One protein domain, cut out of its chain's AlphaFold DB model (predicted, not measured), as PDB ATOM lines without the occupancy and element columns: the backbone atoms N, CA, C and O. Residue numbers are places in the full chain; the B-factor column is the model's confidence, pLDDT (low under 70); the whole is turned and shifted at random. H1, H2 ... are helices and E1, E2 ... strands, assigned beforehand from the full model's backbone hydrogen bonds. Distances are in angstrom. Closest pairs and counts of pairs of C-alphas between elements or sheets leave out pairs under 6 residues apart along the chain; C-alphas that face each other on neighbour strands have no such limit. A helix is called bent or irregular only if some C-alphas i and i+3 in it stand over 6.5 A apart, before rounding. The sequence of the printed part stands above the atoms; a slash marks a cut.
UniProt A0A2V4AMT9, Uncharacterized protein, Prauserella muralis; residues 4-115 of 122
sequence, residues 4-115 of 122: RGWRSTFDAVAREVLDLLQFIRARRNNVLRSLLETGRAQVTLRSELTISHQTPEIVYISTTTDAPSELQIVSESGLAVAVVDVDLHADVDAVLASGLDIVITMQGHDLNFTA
ATOM      1  N   ARG A   4     498.099 558.803 869.171       80.62
ATOM      2  CA  ARG A   4     499.545 558.666 868.915       80.62
ATOM      3  C   ARG A   4     499.959 557.227 868.615       80.62
ATOM      4  O   ARG A   4     500.688 557.009 867.650       80.62
ATOM      5  N   GLY A   5     499.445 556.257 869.369       78.69
ATOM      6  CA  GLY A   5     499.659 554.835 869.109       78.69
ATOM      7  C   GLY A   5     499.176 554.433 867.716       78.69
ATOM      8  O   GLY A   5     499.879 553.737 866.991       78.69
ATOM      9  N   TRP A   6     498.024 554.950 867.284       78.56
ATOM     10  CA  TRP A   6     497.488 554.694 865.947       78.56
ATOM     11  C   TRP A   6     498.376 555.251 864.832       78.56
ATOM     12  O   TRP A   6     498.698 554.524 863.892       78.56
ATOM     13  N   ARG A   7     498.880 556.480 864.993       81.81
ATOM     14  CA  ARG A   7     499.877 557.062 864.079       81.81
ATOM     15  C   ARG A   7     501.151 556.222 864.015       81.81
ATOM     16  O   ARG A   7     501.625 555.946 862.923       81.81
ATOM     17  N   SER A   8     501.691 555.783 865.155       81.75
ATOM     18  CA  SER A   8     502.930 554.992 865.167       81.75
ATOM     19  C   SER A   8     502.761 553.576 864.617       81.75
ATOM     20  O   SER A   8     503.686 553.045 864.014       81.75
ATOM     21  N   THR A   9     501.606 552.945 864.842       81.75
ATOM     22  CA  THR A   9     501.378 551.545 864.459       81.75
ATOM     23  C   THR A   9     500.966 551.400 862.997       81.75
ATOM     24  O   THR A   9     501.340 550.412 862.371       81.75
ATOM     25  N   PHE A  10     500.211 552.357 862.452       79.25
ATOM     26  CA  PHE A  10     499.655 552.269 861.097       79.25
ATOM     27  C   PHE A  10     500.252 553.277 860.108       79.25
ATOM     28  O   PHE A  10     499.795 553.324 858.971       79.25
ATOM     29  N   ASP A  11     501.233 554.082 860.532       79.69
ATOM     30  CA  ASP A  11     501.760 555.231 859.770       79.69
ATOM     31  C   ASP A  11     500.644 556.164 859.263       79.69
ATOM     32  O   ASP A  11     500.715 556.769 858.193       79.69
ATOM     33  N   ALA A  12     499.560 556.239 860.038       77.94
ATOM     34  CA  ALA A  12     498.346 556.900 859.604       77.94
ATOM     35  C   ALA A  12     498.564 558.409 859.477       77.94
ATOM     36  O   ALA A  12     499.055 559.076 860.402       77.94
ATOM     37  N   VAL A  13     498.141 558.971 858.347       82.88
ATOM     38  CA  VAL A  13     498.236 560.412 858.111       82.88
ATOM     39  C   VAL A  13     497.123 561.155 858.848       82.88
ATOM     40  O   VAL A  13     496.054 560.616 859.129       82.88
ATOM     41  N   ALA A  14     497.339 562.444 859.129       78.56
ATOM     42  CA  ALA A  14     496.402 563.279 859.893       78.56
ATOM     43  C   ALA A  14     494.949 563.206 859.384       78.56
ATOM     44  O   ALA A  14     494.015 563.225 860.181       78.56
ATOM     45  N   ARG A  15     494.755 563.084 858.064       81.25
ATOM     46  CA  ARG A  15     493.428 562.949 857.452       81.25
ATOM     47  C   ARG A  15     492.724 561.648 857.840       81.25
ATOM     48  O   ARG A  15     491.550 561.693 858.168       81.25
ATOM     49  N   GLU A  16     493.430 560.525 857.855       82.31
ATOM     50  CA  GLU A  16     492.854 559.224 858.220       82.31
ATOM     51  C   GLU A  16     492.450 559.199 859.695       82.31
ATOM     52  O   GLU A  16     491.411 558.648 860.051       82.31
ATOM     53  N   VAL A  17     493.232 559.868 860.549       80.81
ATOM     54  CA  VAL A  17     492.890 560.040 861.966       80.81
ATOM     55  C   VAL A  17     491.613 560.872 862.099       80.81
ATOM     56  O   VAL A  17     490.721 560.522 862.866       80.81
ATOM     57  N   LEU A  18     491.501 561.967 861.344       80.12
ATOM     58  CA  LEU A  18     490.308 562.816 861.344       80.12
ATOM     59  C   LEU A  18     489.075 562.082 860.812       80.12
ATOM     60  O   LEU A  18     487.987 562.245 861.361       80.12
ATOM     61  N   ASP A  19     489.224 561.276 859.765       81.56
ATOM     62  CA  ASP A  19     488.136 560.467 859.213       81.56
ATOM     63  C   ASP A  19     487.666 559.418 860.238       81.56
ATOM     64  O   ASP A  19     486.463 559.238 860.435       81.56
ATOM     65  N   LEU A  20     488.597 558.801 860.976       81.62
ATOM     66  CA  LEU A  20     488.285 557.888 862.079       81.62
ATOM     67  C   LEU A  20     487.545 558.593 863.226       81.62
ATOM     68  O   LEU A  20     486.520 558.094 863.694       81.62
ATOM     69  N   LEU A  21     488.021 559.765 863.657       81.06
ATOM     70  CA  LEU A  21     487.360 560.553 864.705       81.06
ATOM     71  C   LEU A  21     485.933 560.940 864.295       81.06
ATOM     72  O   LEU A  21     485.003 560.826 865.095       81.06
ATOM     73  N   GLN A  22     485.731 561.329 863.034       76.25
ATOM     74  CA  GLN A  22     484.403 561.623 862.491       76.25
ATOM     75  C   GLN A  22     483.499 560.385 862.461       76.25
ATOM     76  O   GLN A  22     482.323 560.471 862.825       76.25
ATOM     77  N   PHE A  23     484.039 559.230 862.070       77.38
ATOM     78  CA  PHE A  23     483.300 557.969 862.051       77.38
ATOM     79  C   PHE A  23     482.821 557.557 863.451       77.38
ATOM     80  O   PHE A  23     481.664 557.171 863.627       77.38
ATOM     81  N   ILE A  24     483.683 557.682 864.463       72.94
ATOM     82  CA  ILE A  24     483.351 557.340 865.853       72.94
ATOM     83  C   ILE A  24     482.340 558.340 866.433       72.94
ATOM     84  O   ILE A  24     481.377 557.927 867.082       72.94
ATOM     85  N   ARG A  25     482.487 559.639 866.131       71.25
ATOM     86  CA  ARG A  25     481.564 560.701 866.571       71.25
ATOM     87  C   ARG A  25     480.117 560.441 866.165       71.25
ATOM     88  O   ARG A  25     479.207 560.638 866.966       71.25
ATOM     89  N   ALA A  26     479.888 559.956 864.946       64.75
ATOM     90  CA  ALA A  26     478.543 559.640 864.466       64.75
ATOM     91  C   ALA A  26     477.860 558.508 865.259       64.75
ATOM     92  O   ALA A  26     476.638 558.366 865.206       64.75
ATOM     93  N   ARG A  27     478.630 557.695 865.993       60.53
ATOM     94  CA  ARG A  27     478.147 556.462 866.617       60.53
ATOM     95  C   ARG A  27     477.751 556.611 868.090       60.53
ATOM     96  O   ARG A  27     477.041 555.731 868.574       60.53
ATOM     97  N   ARG A  28     478.205 557.645 868.821       63.66
ATOM     98  CA  ARG A  28     478.363 557.500 870.286       63.66
ATOM     99  C   ARG A  28     477.830 558.585 871.235       63.66
ATOM    100  O   ARG A  28     478.071 558.443 872.420       63.66
ATOM    101  N   ASN A  29     476.994 559.530 870.786       61.12
ATOM    102  CA  ASN A  29     476.383 560.638 871.569       61.12
ATOM    103  C   ASN A  29     475.532 560.270 872.831       61.12
ATOM    104  O   ASN A  29     474.405 560.742 873.003       61.12
ATOM    105  N   ASN A  30     476.051 559.465 873.754       69.31
ATOM    106  CA  ASN A  30     475.362 559.006 874.961       69.31
ATOM    107  C   ASN A  30     475.877 559.707 876.228       69.31
ATOM    108  O   ASN A  30     475.092 559.922 877.147       69.31
ATOM    109  N   VAL A  31     477.152 560.116 876.275       76.25
ATOM    110  CA  VAL A  31     477.755 560.753 877.465       76.25
ATOM    111  C   VAL A  31     477.195 562.156 877.687       76.25
ATOM    112  O   VAL A  31     476.649 562.432 878.750       76.25
ATOM    113  N   LEU A  32     477.249 563.019 876.665       76.19
ATOM    114  CA  LEU A  32     476.680 564.369 876.743       76.19
ATOM    115  C   LEU A  32     475.175 564.329 877.032       76.19
ATOM    116  O   LEU A  32     474.674 565.130 877.813       76.19
ATOM    117  N   ARG A  33     474.458 563.364 876.445       76.75
ATOM    118  CA  ARG A  33     473.037 563.154 876.737       76.75
ATOM    119  C   ARG A  33     472.817 562.843 878.218       76.75
ATOM    120  O   ARG A  33     472.024 563.524 878.851       76.75
ATOM    121  N   SER A  34     473.542 561.867 878.770       79.50
ATOM    122  CA  SER A  34     473.447 561.506 880.191       79.50
ATOM    123  C   SER A  34     473.762 562.694 881.098       79.50
ATOM    124  O   SER A  34     473.062 562.925 882.084       79.50
ATOM    125  N   LEU A  35     474.781 563.480 880.739       82.19
ATOM    126  CA  LEU A  35     475.183 564.665 881.486       82.19
ATOM    127  C   LEU A  35     474.090 565.744 881.474       82.19
ATOM    128  O   LEU A  35     473.797 566.313 882.518       82.19
ATOM    129  N   LEU A  36     473.447 565.984 880.329       82.19
ATOM    130  CA  LEU A  36     472.345 566.945 880.208       82.19
ATOM    131  C   LEU A  36     471.060 566.477 880.908       82.19
ATOM    132  O   LEU A  36     470.339 567.297 881.464       82.19
ATOM    133  N   GLU A  37     470.759 565.177 880.878       82.44
ATOM    134  CA  GLU A  37     469.532 564.614 881.465       82.44
ATOM    135  C   GLU A  37     469.622 564.441 882.986       82.44
ATOM    136  O   GLU A  37     468.631 564.626 883.689       82.44
ATOM    137  N   THR A  38     470.792 564.057 883.501       80.50
ATOM    138  CA  THR A  38     470.957 563.630 884.905       80.50
ATOM    139  C   THR A  38     472.007 564.425 885.681       80.50
ATOM    140  O   THR A  38     472.199 564.200 886.879       80.50
ATOM    141  N   GLY A  39     472.739 565.317 885.009       80.06
ATOM    142  CA  GLY A  39     473.886 566.024 885.579       80.06
ATOM    143  C   GLY A  39     475.108 565.136 885.805       80.06
ATOM    144  O   GLY A  39     476.106 565.607 886.351       80.06
ATOM    145  N   ARG A  40     475.055 563.854 885.418       84.06
ATOM    146  CA  ARG A  40     476.124 562.877 885.639       84.06
ATOM    147  C   ARG A  40     476.353 562.011 884.405       84.06
ATOM    148  O   ARG A  40     475.419 561.585 883.725       84.06
ATOM    149  N   ALA A  41     477.612 561.710 884.133       85.06
ATOM    150  CA  ALA A  41     477.989 560.705 883.153       85.06
ATOM    151  C   ALA A  41     479.251 559.976 883.613       85.06
ATOM    152  O   ALA A  41     480.132 560.575 884.223       85.06
ATOM    153  N   GLN A  42     479.342 558.687 883.307       83.25
ATOM    154  CA  GLN A  42     480.503 557.869 883.638       83.25
ATOM    155  C   GLN A  42     481.096 557.285 882.362       83.25
ATOM    156  O   GLN A  42     480.374 556.814 881.480       83.25
ATOM    157  N   VAL A  43     482.421 557.307 882.278       81.75
ATOM    158  CA  VAL A  43     483.182 556.758 881.162       81.75
ATOM    159  C   VAL A  43     484.348 555.946 881.703       81.75
ATOM    160  O   VAL A  43     485.189 556.463 882.428       81.75
ATOM    161  N   THR A  44     484.441 554.684 881.297       78.50
ATOM    162  CA  THR A  44     485.580 553.830 881.647       78.50
ATOM    163  C   THR A  44     486.676 553.947 880.595       78.50
ATOM    164  O   THR A  44     486.485 553.598 879.426       78.50
ATOM    165  N   LEU A  45     487.847 554.408 881.017       74.94
ATOM    166  CA  LEU A  45     489.051 554.504 880.208       74.94
ATOM    167  C   LEU A  45     489.669 553.133 879.972       74.94
ATOM    168  O   LEU A  45     489.869 552.338 880.891       74.94
ATOM    169  N   ARG A  46     490.094 552.898 878.735       67.25
ATOM    170  CA  ARG A  46     490.996 551.796 878.401       67.25
ATOM    171  C   ARG A  46     492.412 552.349 878.323       67.25
ATOM    172  O   ARG A  46     492.857 552.775 877.263       67.25
ATOM    173  N   SER A  47     493.090 552.395 879.465       63.12
ATOM    174  CA  SER A  47     494.480 552.853 879.561       63.12
ATOM    175  C   SER A  47     495.410 551.672 879.822       63.12
ATOM    176  O   SER A  47     495.085 550.803 880.628       63.12
ATOM    177  N   GLU A  48     496.567 551.665 879.161       55.69
ATOM    178  CA  GLU A  48     497.669 550.730 879.442       55.69
ATOM    179  C   GLU A  48     498.574 551.222 880.585       55.69
ATOM    180  O   GLU A  48     499.440 550.488 881.056       55.69
ATOM    181  N   LEU A  49     498.381 552.464 881.045       58.81
ATOM    182  CA  LEU A  49     499.098 553.007 882.195       58.81
ATOM    183  C   LEU A  49     498.525 552.411 883.485       58.81
ATOM    184  O   LEU A  49     497.308 552.344 883.654       58.81
ATOM    185  N   THR A  50     499.399 552.012 884.411       53.91
ATOM    186  CA  THR A  50     499.009 551.554 885.750       53.91
ATOM    187  C   THR A  50     498.410 552.724 886.532       53.91
ATOM    188  O   THR A  50     499.136 553.507 887.143       53.91
ATOM    189  N   ILE A  51     497.083 552.868 886.511       60.78
ATOM    190  CA  ILE A  51     496.402 553.925 887.261       60.78
ATOM    191  C   ILE A  51     496.241 553.464 888.715       60.78
ATOM    192  O   ILE A  51     495.484 552.543 889.008       60.78
ATOM    193  N   SER A  52     496.965 554.099 889.641       56.41
ATOM    194  CA  SER A  52     496.972 553.748 891.074       56.41
ATOM    195  C   SER A  52     496.038 554.631 891.924       56.41
ATOM    196  O   SER A  52     496.172 554.695 893.140       56.41
ATOM    197  N   HIS A  53     495.075 555.321 891.313       62.75
ATOM    198  CA  HIS A  53     494.159 556.208 892.038       62.75
ATOM    199  C   HIS A  53     492.978 555.407 892.598       62.75
ATOM    200  O   HIS A  53     491.944 555.274 891.951       62.75
ATOM    201  N   GLN A  54     493.134 554.811 893.786       66.12
ATOM    202  CA  GLN A  54     492.037 554.080 894.447       66.12
ATOM    203  C   GLN A  54     490.989 555.015 895.074       66.12
ATOM    204  O   GLN A  54     489.829 554.630 895.246       66.12
ATOM    205  N   THR A  55     491.384 556.250 895.382       74.31
ATOM    206  CA  THR A  55     490.513 557.333 895.844       74.31
ATOM    207  C   THR A  55     490.124 558.245 894.680       74.31
ATOM    208  O   THR A  55     490.993 558.528 893.854       74.31
ATOM    209  N   PRO A  56     488.868 558.731 894.618       81.12
ATOM    210  CA  PRO A  56     488.466 559.724 893.630       81.12
ATOM    211  C   PRO A  56     489.331 560.984 893.730       81.12
ATOM    212  O   PRO A  56     489.409 561.595 894.795       81.12
ATOM    213  N   GLU A  57     489.956 561.373 892.624       85.50
ATOM    214  CA  GLU A  57     490.753 562.598 892.508       85.50
ATOM    215  C   GLU A  57     490.185 563.490 891.402       85.50
ATOM    216  O   GLU A  57     489.694 562.987 890.391       85.50
ATOM    217  N   ILE A  58     490.235 564.810 891.594       86.88
ATOM    218  CA  ILE A  58     489.864 565.768 890.550       86.88
ATOM    219  C   ILE A  58     490.956 565.768 889.482       86.88
ATOM    220  O   ILE A  58     492.136 565.960 889.775       86.88
ATOM    221  N   VAL A  59     490.547 565.569 888.235       88.88
ATOM    222  CA  VAL A  59     491.442 565.557 887.081       88.88
ATOM    223  C   VAL A  59     490.965 566.549 886.032       88.88
ATOM    224  O   VAL A  59     489.792 566.914 885.974       88.88
ATOM    225  N   TYR A  60     491.879 566.952 885.162       88.94
ATOM    226  CA  TYR A  60     491.617 567.871 884.067       88.94
ATOM    227  C   TYR A  60     491.933 567.201 882.737       88.94
ATOM    228  O   TYR A  60     492.740 566.273 882.664       88.94
ATOM    229  N   ILE A  61     491.304 567.679 881.667       88.12
ATOM    230  CA  ILE A  61     491.577 567.201 880.313       88.12
ATOM    231  C   ILE A  61     492.369 568.273 879.578       88.12
ATOM    232  O   ILE A  61     491.936 569.417 879.475       88.12
ATOM    233  N   SER A  62     493.532 567.888 879.064       87.00
ATOM    234  CA  SER A  62     494.402 568.741 878.262       87.00
ATOM    235  C   SER A  62     494.597 568.142 876.877       87.00
ATOM    236  O   SER A  62     494.577 566.926 876.692       87.00
ATOM    237  N   THR A  63     494.820 569.002 875.890       85.25
ATOM    238  CA  THR A  63     495.201 568.587 874.538       85.25
ATOM    239  C   THR A  63     496.716 568.605 874.382       85.25
ATOM    240  O   THR A  63     497.415 569.409 875.003       85.25
ATOM    241  N   THR A  64     497.241 567.713 873.545       79.38
ATOM    242  CA  THR A  64     498.629 567.810 873.078       79.38
ATOM    243  C   THR A  64     498.779 568.857 871.975       79.38
ATOM    244  O   THR A  64     497.821 569.231 871.296       79.38
ATOM    245  N   THR A  65     500.014 569.312 871.762       75.31
ATOM    246  CA  THR A  65     500.355 570.352 870.779       75.31
ATOM    247  C   THR A  65     500.284 569.898 869.318       75.31
ATOM    248  O   THR A  65     500.282 570.739 868.424       75.31
ATOM    249  N   ASP A  66     500.240 568.591 869.052       71.75
ATOM    250  CA  ASP A  66     500.297 568.047 867.692       71.75
ATOM    251  C   ASP A  66     498.894 567.826 867.128       71.75
ATOM    252  O   ASP A  66     498.145 567.034 867.684       71.75
ATOM    253  N   ALA A  67     498.553 568.431 865.987       71.12
ATOM    254  CA  ALA A  67     497.273 568.168 865.327       71.12
ATOM    255  C   ALA A  67     497.308 566.868 864.481       71.12
ATOM    256  O   ALA A  67     498.282 566.641 863.749       71.12
ATOM    257  N   PRO A  68     496.249 566.030 864.505       72.62
ATOM    258  CA  PRO A  68     495.114 566.071 865.435       72.62
ATOM    259  C   PRO A  68     495.529 565.719 866.872       72.62
ATOM    260  O   PRO A  68     496.240 564.735 867.093       72.62
ATOM    261  N   SER A  69     495.063 566.540 867.818       79.25
ATOM    262  CA  SER A  69     495.488 566.508 869.218       79.25
ATOM    263  C   SER A  69     494.933 565.312 869.974       79.25
ATOM    264  O   SER A  69     493.756 564.955 869.892       79.25
ATOM    265  N   GLU A  70     495.808 564.712 870.768       84.12
ATOM    266  CA  GLU A  70     495.447 563.668 871.712       84.12
ATOM    267  C   GLU A  70     494.906 564.300 872.994       84.12
ATOM    268  O   GLU A  70     495.449 565.297 873.475       84.12
ATOM    269  N   LEU A  71     493.834 563.720 873.536       86.31
ATOM    270  CA  LEU A  71     493.270 564.128 874.815       86.31
ATOM    271  C   LEU A  71     493.976 563.363 875.932       86.31
ATOM    272  O   LEU A  71     493.981 562.129 875.966       86.31
ATOM    273  N   GLN A  72     494.577 564.114 876.841       87.81
ATOM    274  CA  GLN A  72     495.292 563.609 878.001       87.81
ATOM    275  C   GLN A  72     494.558 564.008 879.268       87.81
ATOM    276  O   GLN A  72     494.016 565.106 879.368       87.81
ATOM    277  N   ILE A  73     494.571 563.109 880.241       87.56
ATOM    278  CA  ILE A  73     494.034 563.355 881.569       87.56
ATOM    279  C   ILE A  73     495.217 563.700 882.449       87.56
ATOM    280  O   ILE A  73     496.175 562.926 882.547       87.56
ATOM    281  N   VAL A  74     495.150 564.872 883.060       88.69
ATOM    282  CA  VAL A  74     496.181 565.401 883.940       88.69
ATOM    283  C   VAL A  74     495.628 565.536 885.354       88.69
ATOM    284  O   VAL A  74     494.469 565.905 885.541       88.69
ATOM    285  N   SER A  75     496.442 565.208 886.351       86.56
ATOM    286  CA  SER A  75     496.121 565.457 887.757       86.56
ATOM    287  C   SER A  75     496.126 566.956 888.066       86.56
ATOM    288  O   SER A  75     496.588 567.775 887.267       86.56
ATOM    289  N   GLU A  76     495.692 567.323 889.271       84.50
ATOM    290  CA  GLU A  76     495.796 568.700 889.771       84.50
ATOM    291  C   GLU A  76     497.246 569.218 889.801       84.50
ATOM    292  O   GLU A  76     497.501 570.395 889.560       84.50
ATOM    293  N   SER A  77     498.222 568.328 889.996       82.56
ATOM    294  CA  SER A  77     499.651 568.652 889.912       82.56
ATOM    295  C   SER A  77     500.173 568.864 888.481       82.56
ATOM    296  O   SER A  77     501.355 569.160 888.302       82.56
ATOM    297  N   GLY A  78     499.320 568.710 887.461       81.25
ATOM    298  CA  GLY A  78     499.664 568.865 886.046       81.25
ATOM    299  C   GLY A  78     500.381 567.658 885.434       81.25
ATOM    300  O   GLY A  78     500.886 567.750 884.315       81.25
ATOM    301  N   LEU A  79     500.447 566.526 886.141       82.19
ATOM    302  CA  LEU A  79     501.059 565.301 885.627       82.19
ATOM    303  C   LEU A  79     500.053 564.529 884.774       82.19
ATOM    304  O   LEU A  79     498.926 564.297 885.197       82.19
ATOM    305  N   ALA A  80     500.471 564.082 883.589       82.38
ATOM    306  CA  ALA A  80     499.654 563.203 882.759       82.38
ATOM    307  C   ALA A  80     499.499 561.833 883.437       82.38
ATOM    308  O   ALA A  80     500.475 561.102 883.609       82.38
ATOM    309  N   VAL A  81     498.267 561.494 883.813       82.62
ATOM    310  CA  VAL A  81     497.920 560.250 884.515       82.62
ATOM    311  C   VAL A  81     497.316 559.201 883.584       82.62
ATOM    312  O   VAL A  81     497.458 558.004 883.829       82.62
ATOM    313  N   ALA A  82     496.658 559.630 882.505       82.44
ATOM    314  CA  ALA A  82     496.059 558.738 881.521       82.44
ATOM    315  C   ALA A  82     495.879 559.425 880.159       82.44
ATOM    316  O   ALA A  82     495.946 560.647 880.035       82.44
ATOM    317  N   VAL A  83     495.630 558.618 879.127       84.06
ATOM    318  CA  VAL A  83     495.319 559.079 877.769       84.06
ATOM    319  C   VAL A  83     493.931 558.576 877.392       84.06
ATOM    320  O   VAL A  83     493.589 557.425 877.677       84.06
ATOM    321  N   VAL A  84     493.123 559.433 876.768       84.31
ATOM    322  CA  VAL A  84     491.773 559.076 876.322       84.31
ATOM    323  C   VAL A  84     491.863 558.190 875.078       84.31
ATOM    324  O   VAL A  84     492.584 558.488 874.124       84.31
ATOM    325  N   ASP A  85     491.122 557.083 875.091       83.38
ATOM    326  CA  ASP A  85     491.034 556.166 873.955       83.38
ATOM    327  C   ASP A  85     490.354 556.840 872.750       83.38
ATOM    328  O   ASP A  85     489.459 557.674 872.917       83.38
ATOM    329  N   VAL A  86     490.739 556.455 871.529       81.38
ATOM    330  CA  VAL A  86     490.145 556.997 870.297       81.38
ATOM    331  C   VAL A  86     488.626 556.803 870.257       81.38
ATOM    332  O   VAL A  86     487.903 557.683 869.795       81.38
ATOM    333  N   ASP A  87     488.130 555.705 870.834       78.44
ATOM    334  CA  ASP A  87     486.705 555.380 870.883       78.44
ATOM    335  C   ASP A  87     485.894 556.322 871.790       78.44
ATOM    336  O   ASP A  87     484.668 556.384 871.675       78.44
ATOM    337  N   LEU A  88     486.556 557.006 872.725       79.56
ATOM    338  CA  LEU A  88     485.951 557.935 873.687       79.56
ATOM    339  C   LEU A  88     486.236 559.395 873.348       79.56
ATOM    340  O   LEU A  88     485.641 560.292 873.940       79.56
ATOM    341  N   HIS A  89     487.134 559.636 872.393       82.31
ATOM    342  CA  HIS A  89     487.605 560.967 872.043       82.31
ATOM    343  C   HIS A  89     486.449 561.890 871.644       82.31
ATOM    344  O   HIS A  89     486.317 562.973 872.199       82.31
ATOM    345  N   ALA A  90     485.537 561.413 870.793       80.25
ATOM    346  CA  ALA A  90     484.381 562.195 870.355       80.25
ATOM    347  C   ALA A  90     483.381 562.520 871.480       80.25
ATOM    348  O   ALA A  90     482.771 563.588 871.461       80.25
ATOM    349  N   ASP A  91     483.207 561.617 872.448       81.88
ATOM    350  CA  ASP A  91     482.292 561.827 873.575       81.88
ATOM    351  C   ASP A  91     482.849 562.872 874.540       81.88
ATOM    352  O   ASP A  91     482.135 563.781 874.964       81.88
ATOM    353  N   VAL A  92     484.142 562.765 874.847       83.12
ATOM    354  CA  VAL A  92     484.857 563.733 875.679       83.12
ATOM    355  C   VAL A  92     484.909 565.097 874.991       83.12
ATOM    356  O   VAL A  92     484.629 566.105 875.631       83.12
ATOM    357  N   ASP A  93     485.192 565.138 873.689       83.88
ATOM    358  CA  ASP A  93     485.199 566.372 872.899       83.88
ATOM    359  C   ASP A  93     483.818 567.043 872.887       83.88
ATOM    360  O   ASP A  93     483.711 568.245 873.114       83.88
ATOM    361  N   ALA A  94     482.737 566.272 872.725       81.62
ATOM    362  CA  ALA A  94     481.374 566.801 872.792       81.62
ATOM    363  C   ALA A  94     481.028 567.377 874.174       81.62
ATOM    364  O   ALA A  94     480.351 568.402 874.262       81.62
ATOM    365  N   VAL A  95     481.494 566.737 875.251       83.44
ATOM    366  CA  VAL A  95     481.324 567.232 876.623       83.44
ATOM    367  C   VAL A  95     482.113 568.528 876.835       83.44
ATOM    368  O   VAL A  95     481.539 569.498 877.321       83.44
ATOM    369  N   LEU A  96     483.373 568.600 876.402       83.88
ATOM    370  CA  LEU A  96     484.186 569.820 876.498       83.88
ATOM    371  C   LEU A  96     483.616 570.966 875.645       83.88
ATOM    372  O   LEU A  96     483.581 572.114 876.081       83.88
ATOM    373  N   ALA A  97     483.113 570.657 874.448       82.75
ATOM    374  CA  ALA A  97     482.496 571.627 873.547       82.75
ATOM    375  C   ALA A  97     481.102 572.091 874.002       82.75
ATOM    376  O   ALA A  97     480.591 573.076 873.469       82.75
ATOM    377  N   SER A  98     480.476 571.405 874.967       80.25
ATOM    378  CA  SER A  98     479.146 571.773 875.473       80.25
ATOM    379  C   SER A  98     479.131 573.111 876.217       80.25
ATOM    380  O   SER A  98     478.078 573.735 876.318       80.25
ATOM    381  N   GLY A  99     480.287 573.551 876.726       81.69
ATOM    382  CA  GLY A  99     480.408 574.762 877.537       81.69
ATOM    383  C   GLY A  99     479.817 574.639 878.944       81.69
ATOM    384  O   GLY A  99     479.755 575.643 879.647       81.69
ATOM    385  N   LEU A 100     479.386 573.440 879.355       81.56
ATOM    386  CA  LEU A 100     478.947 573.178 880.723       81.56
ATOM    387  C   LEU A 100     480.128 573.299 881.687       81.56
ATOM    388  O   LEU A 100     481.219 572.799 881.402       81.56
ATOM    389  N   ASP A 101     479.885 573.901 882.848       84.69
ATOM    390  CA  ASP A 101     480.816 573.802 883.966       84.69
ATOM    391  C   ASP A 101     480.758 572.371 884.506       84.69
ATOM    392  O   ASP A 101     479.721 571.918 884.999       84.69
ATOM    393  N   ILE A 102     481.840 571.622 884.315       85.44
ATOM    394  CA  ILE A 102     481.916 570.196 884.624       85.44
ATOM    395  C   ILE A 102     483.085 569.926 885.558       85.44
ATOM    396  O   ILE A 102     484.218 570.342 885.324       85.44
ATOM    397  N   VAL A 103     482.817 569.143 886.593       89.25
ATOM    398  CA  VAL A 103     483.840 568.573 887.463       89.25
ATOM    399  C   VAL A 103     484.092 567.146 887.012       89.25
ATOM    400  O   VAL A 103     483.163 566.337 886.924       89.25
ATOM    401  N   ILE A 104     485.354 566.840 886.725       89.44
ATOM    402  CA  ILE A 104     485.783 565.515 886.295       89.44
ATOM    403  C   ILE A 104     486.568 564.889 887.439       89.44
ATOM    404  O   ILE A 104     487.577 565.432 887.887       89.44
ATOM    405  N   THR A 105     486.102 563.740 887.918       89.38
ATOM    406  CA  THR A 105     486.833 562.946 888.905       89.38
ATOM    407  C   THR A 105     487.243 561.612 888.313       89.38
ATOM    408  O   THR A 105     486.511 561.017 887.525       89.38
ATOM    409  N   MET A 106     488.427 561.139 888.684       86.25
ATOM    410  CA  MET A 106     488.944 559.842 888.275       86.25
ATOM    411  C   MET A 106     489.057 558.925 889.485       86.25
ATOM    412  O   MET A 106     489.633 559.303 890.503       86.25
ATOM    413  N   GLN A 107     488.545 557.706 889.356       85.44
ATOM    414  CA  GLN A 107     488.777 556.628 890.308       85.44
ATOM    415  C   GLN A 107     489.155 555.365 889.536       85.44
ATOM    416  O   GLN A 107     488.357 554.803 888.790       85.44
ATOM    417  N   GLY A 108     490.399 554.916 889.687       83.25
ATOM    418  CA  GLY A 108     490.960 553.847 888.869       83.25
ATOM    419  C   GLY A 108     490.879 554.206 887.385       83.25
ATOM    420  O   GLY A 108     491.471 555.185 886.948       83.25
ATOM    421  N   HIS A 109     490.130 553.417 886.620       81.38
ATOM    422  CA  HIS A 109     489.914 553.642 885.189       81.38
ATOM    423  C   HIS A 109     488.617 554.395 884.881       81.38
ATOM    424  O   HIS A 109     488.340 554.661 883.714       81.38
ATOM    425  N   ASP A 110     487.818 554.735 885.886       84.75
ATOM    426  CA  ASP A 110     486.533 555.388 885.682       84.75
ATOM    427  C   ASP A 110     486.671 556.903 885.812       84.75
ATOM    428  O   ASP A 110     487.129 557.418 886.833       84.75
ATOM    429  N   LEU A 111     486.250 557.611 884.766       86.44
ATOM    430  CA  LEU A 111     486.014 559.046 884.785       86.44
ATOM    431  C   LEU A 111     484.543 559.314 885.053       86.44
ATOM    432  O   LEU A 111     483.671 558.836 884.326       86.44
ATOM    433  N   ASN A 112     484.285 560.142 886.052       88.19
ATOM    434  CA  ASN A 112     482.962 560.641 886.365       88.19
ATOM    435  C   ASN A 112     482.901 562.122 886.014       88.19
ATOM    436  O   ASN A 112     483.643 562.935 886.559       88.19
ATOM    437  N   PHE A 113     481.993 562.458 885.113       88.38
ATOM    438  CA  PHE A 113     481.657 563.817 884.730       88.38
ATOM    439  C   PHE A 113     480.437 564.236 885.536       88.38
ATOM    440  O   PHE A 113     479.405 563.562 885.500       88.38
ATOM    441  N   THR A 114     480.551 565.343 886.258       87.50
ATOM    442  CA  THR A 114     479.449 565.919 887.027       87.50
ATOM    443  C   THR A 114     479.251 567.363 886.602       87.50
ATOM    444  O   THR A 114     480.200 568.137 886.642       87.50
ATOM    445  N   ALA A 115     478.032 567.728 886.219       86.12
ATOM    446  CA  ALA A 115     477.639 569.106 885.952       86.12
ATOM    447  C   ALA A 115     476.908 569.657 887.193       86.12
ATOM    448  O   ALA A 115     475.706 569.416 887.332       86.12
TER     449      ALA A 115
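What this domain is: This is residues 4 to 115 of the 122 residues of an uncharacterized protein of Prauserella muralis (UniProt A0A2V4AMT9). Picture one strongly twisted antiparallel sheet, curled like part of a barrel but left open, with helix H4 over its one face and the shorter H3 beside it over the edge strand E1. H2 packs with its residues 21 to 25 on the first turns of H4 and is not on the sheet, and beyond its other end lies H1, the element whose centre is farthest from the mean of the C-alphas, 17.4 A; a long loop, residues 45 to 56, joins E1 to E2. The printed part has 112 residues with four named helices and six named strands, along the chain H1 H2 H3 E1 E2 E3 E4 H4 E5 E6, and the class is mixed. The sheet's order is E1 E6 E5 E2 E3 E4. The whole is compact, with a radius of gyration of the C-alphas of 14.0 A and spans of 37 by 31 by 21 A.

How they stand to each other: Start at the edge strand E1, residues 40 to 44, and cross the sheet through E6, residues 110 to 114, E5, residues 103 to 107, E2, residues 57 to 63, and E3, residues 71 to 75, to the other edge, E4, residues 80 to 83. Look for N 43 and O 111 at 2.8 A between E1 and E6, N 105 and O 112 at 2.9 A in the hairpin E5 and E6, and N 106 and O 57 at 2.8 A between E5 and E2. E2 is staggered, pairing with E5 over residues 57 to 58 and with E3 over 59 to 63, where N 60 and O 74 are 2.8 A apart. E2, E3 and E4 form a meander, each strand the antiparallel neighbour of the one before; N 73 and O 82 are 2.8 A apart. H3, residues 31 to 38, and H4, residues 86 to 97, are on the same face, making two layers, helices on one face of a sheet. H3 lies over E1 at a height of 5.7 A over the sheet; H4, at 7.7 A, is over none of the strands. H3 and H4 touch, closest at the C-alphas of Leu 32 and Val 95, 5.5 A. H2, residues 14 to 25, touches H4 with residues 21 to 25 alone, closest at the C-alphas of Arg 25 and Ala 90, 4.9 A, about perpendicular at 75 degrees. H1, residues 4 to 10, is close to H2 but not clearly touching, the C-alphas of Arg 7 and Val 17 being 7.9 A apart. Each O i to N i+4 pair is within hydrogen-bond range in H1, H2 and H3; in H4 6 of 8 are.

Where its parts are: Find C-alpha 57 at (490.753, 562.598, 892.508); from there E2 runs 19.5 A. H4 begins at C-alpha 86, (490.145, 556.997, 870.297), and spans 16.8 A; it is irregular, C-alphas 87 and 90 being 7.2 A apart. H2 spans 16.5 A. E6 ends at C-alpha 114, (479.449, 565.919, 887.027).

The domain as a whole: The two C-alphas farthest apart, those of Asp 11 and Thr 38, are 40.6 A apart. The printed part has no cut; the link from E1 to E2 is long. Mean pLDDT of the printed part is 79.5, and it is under 70 at residues 26 to 30 and 46 to 54 of this model.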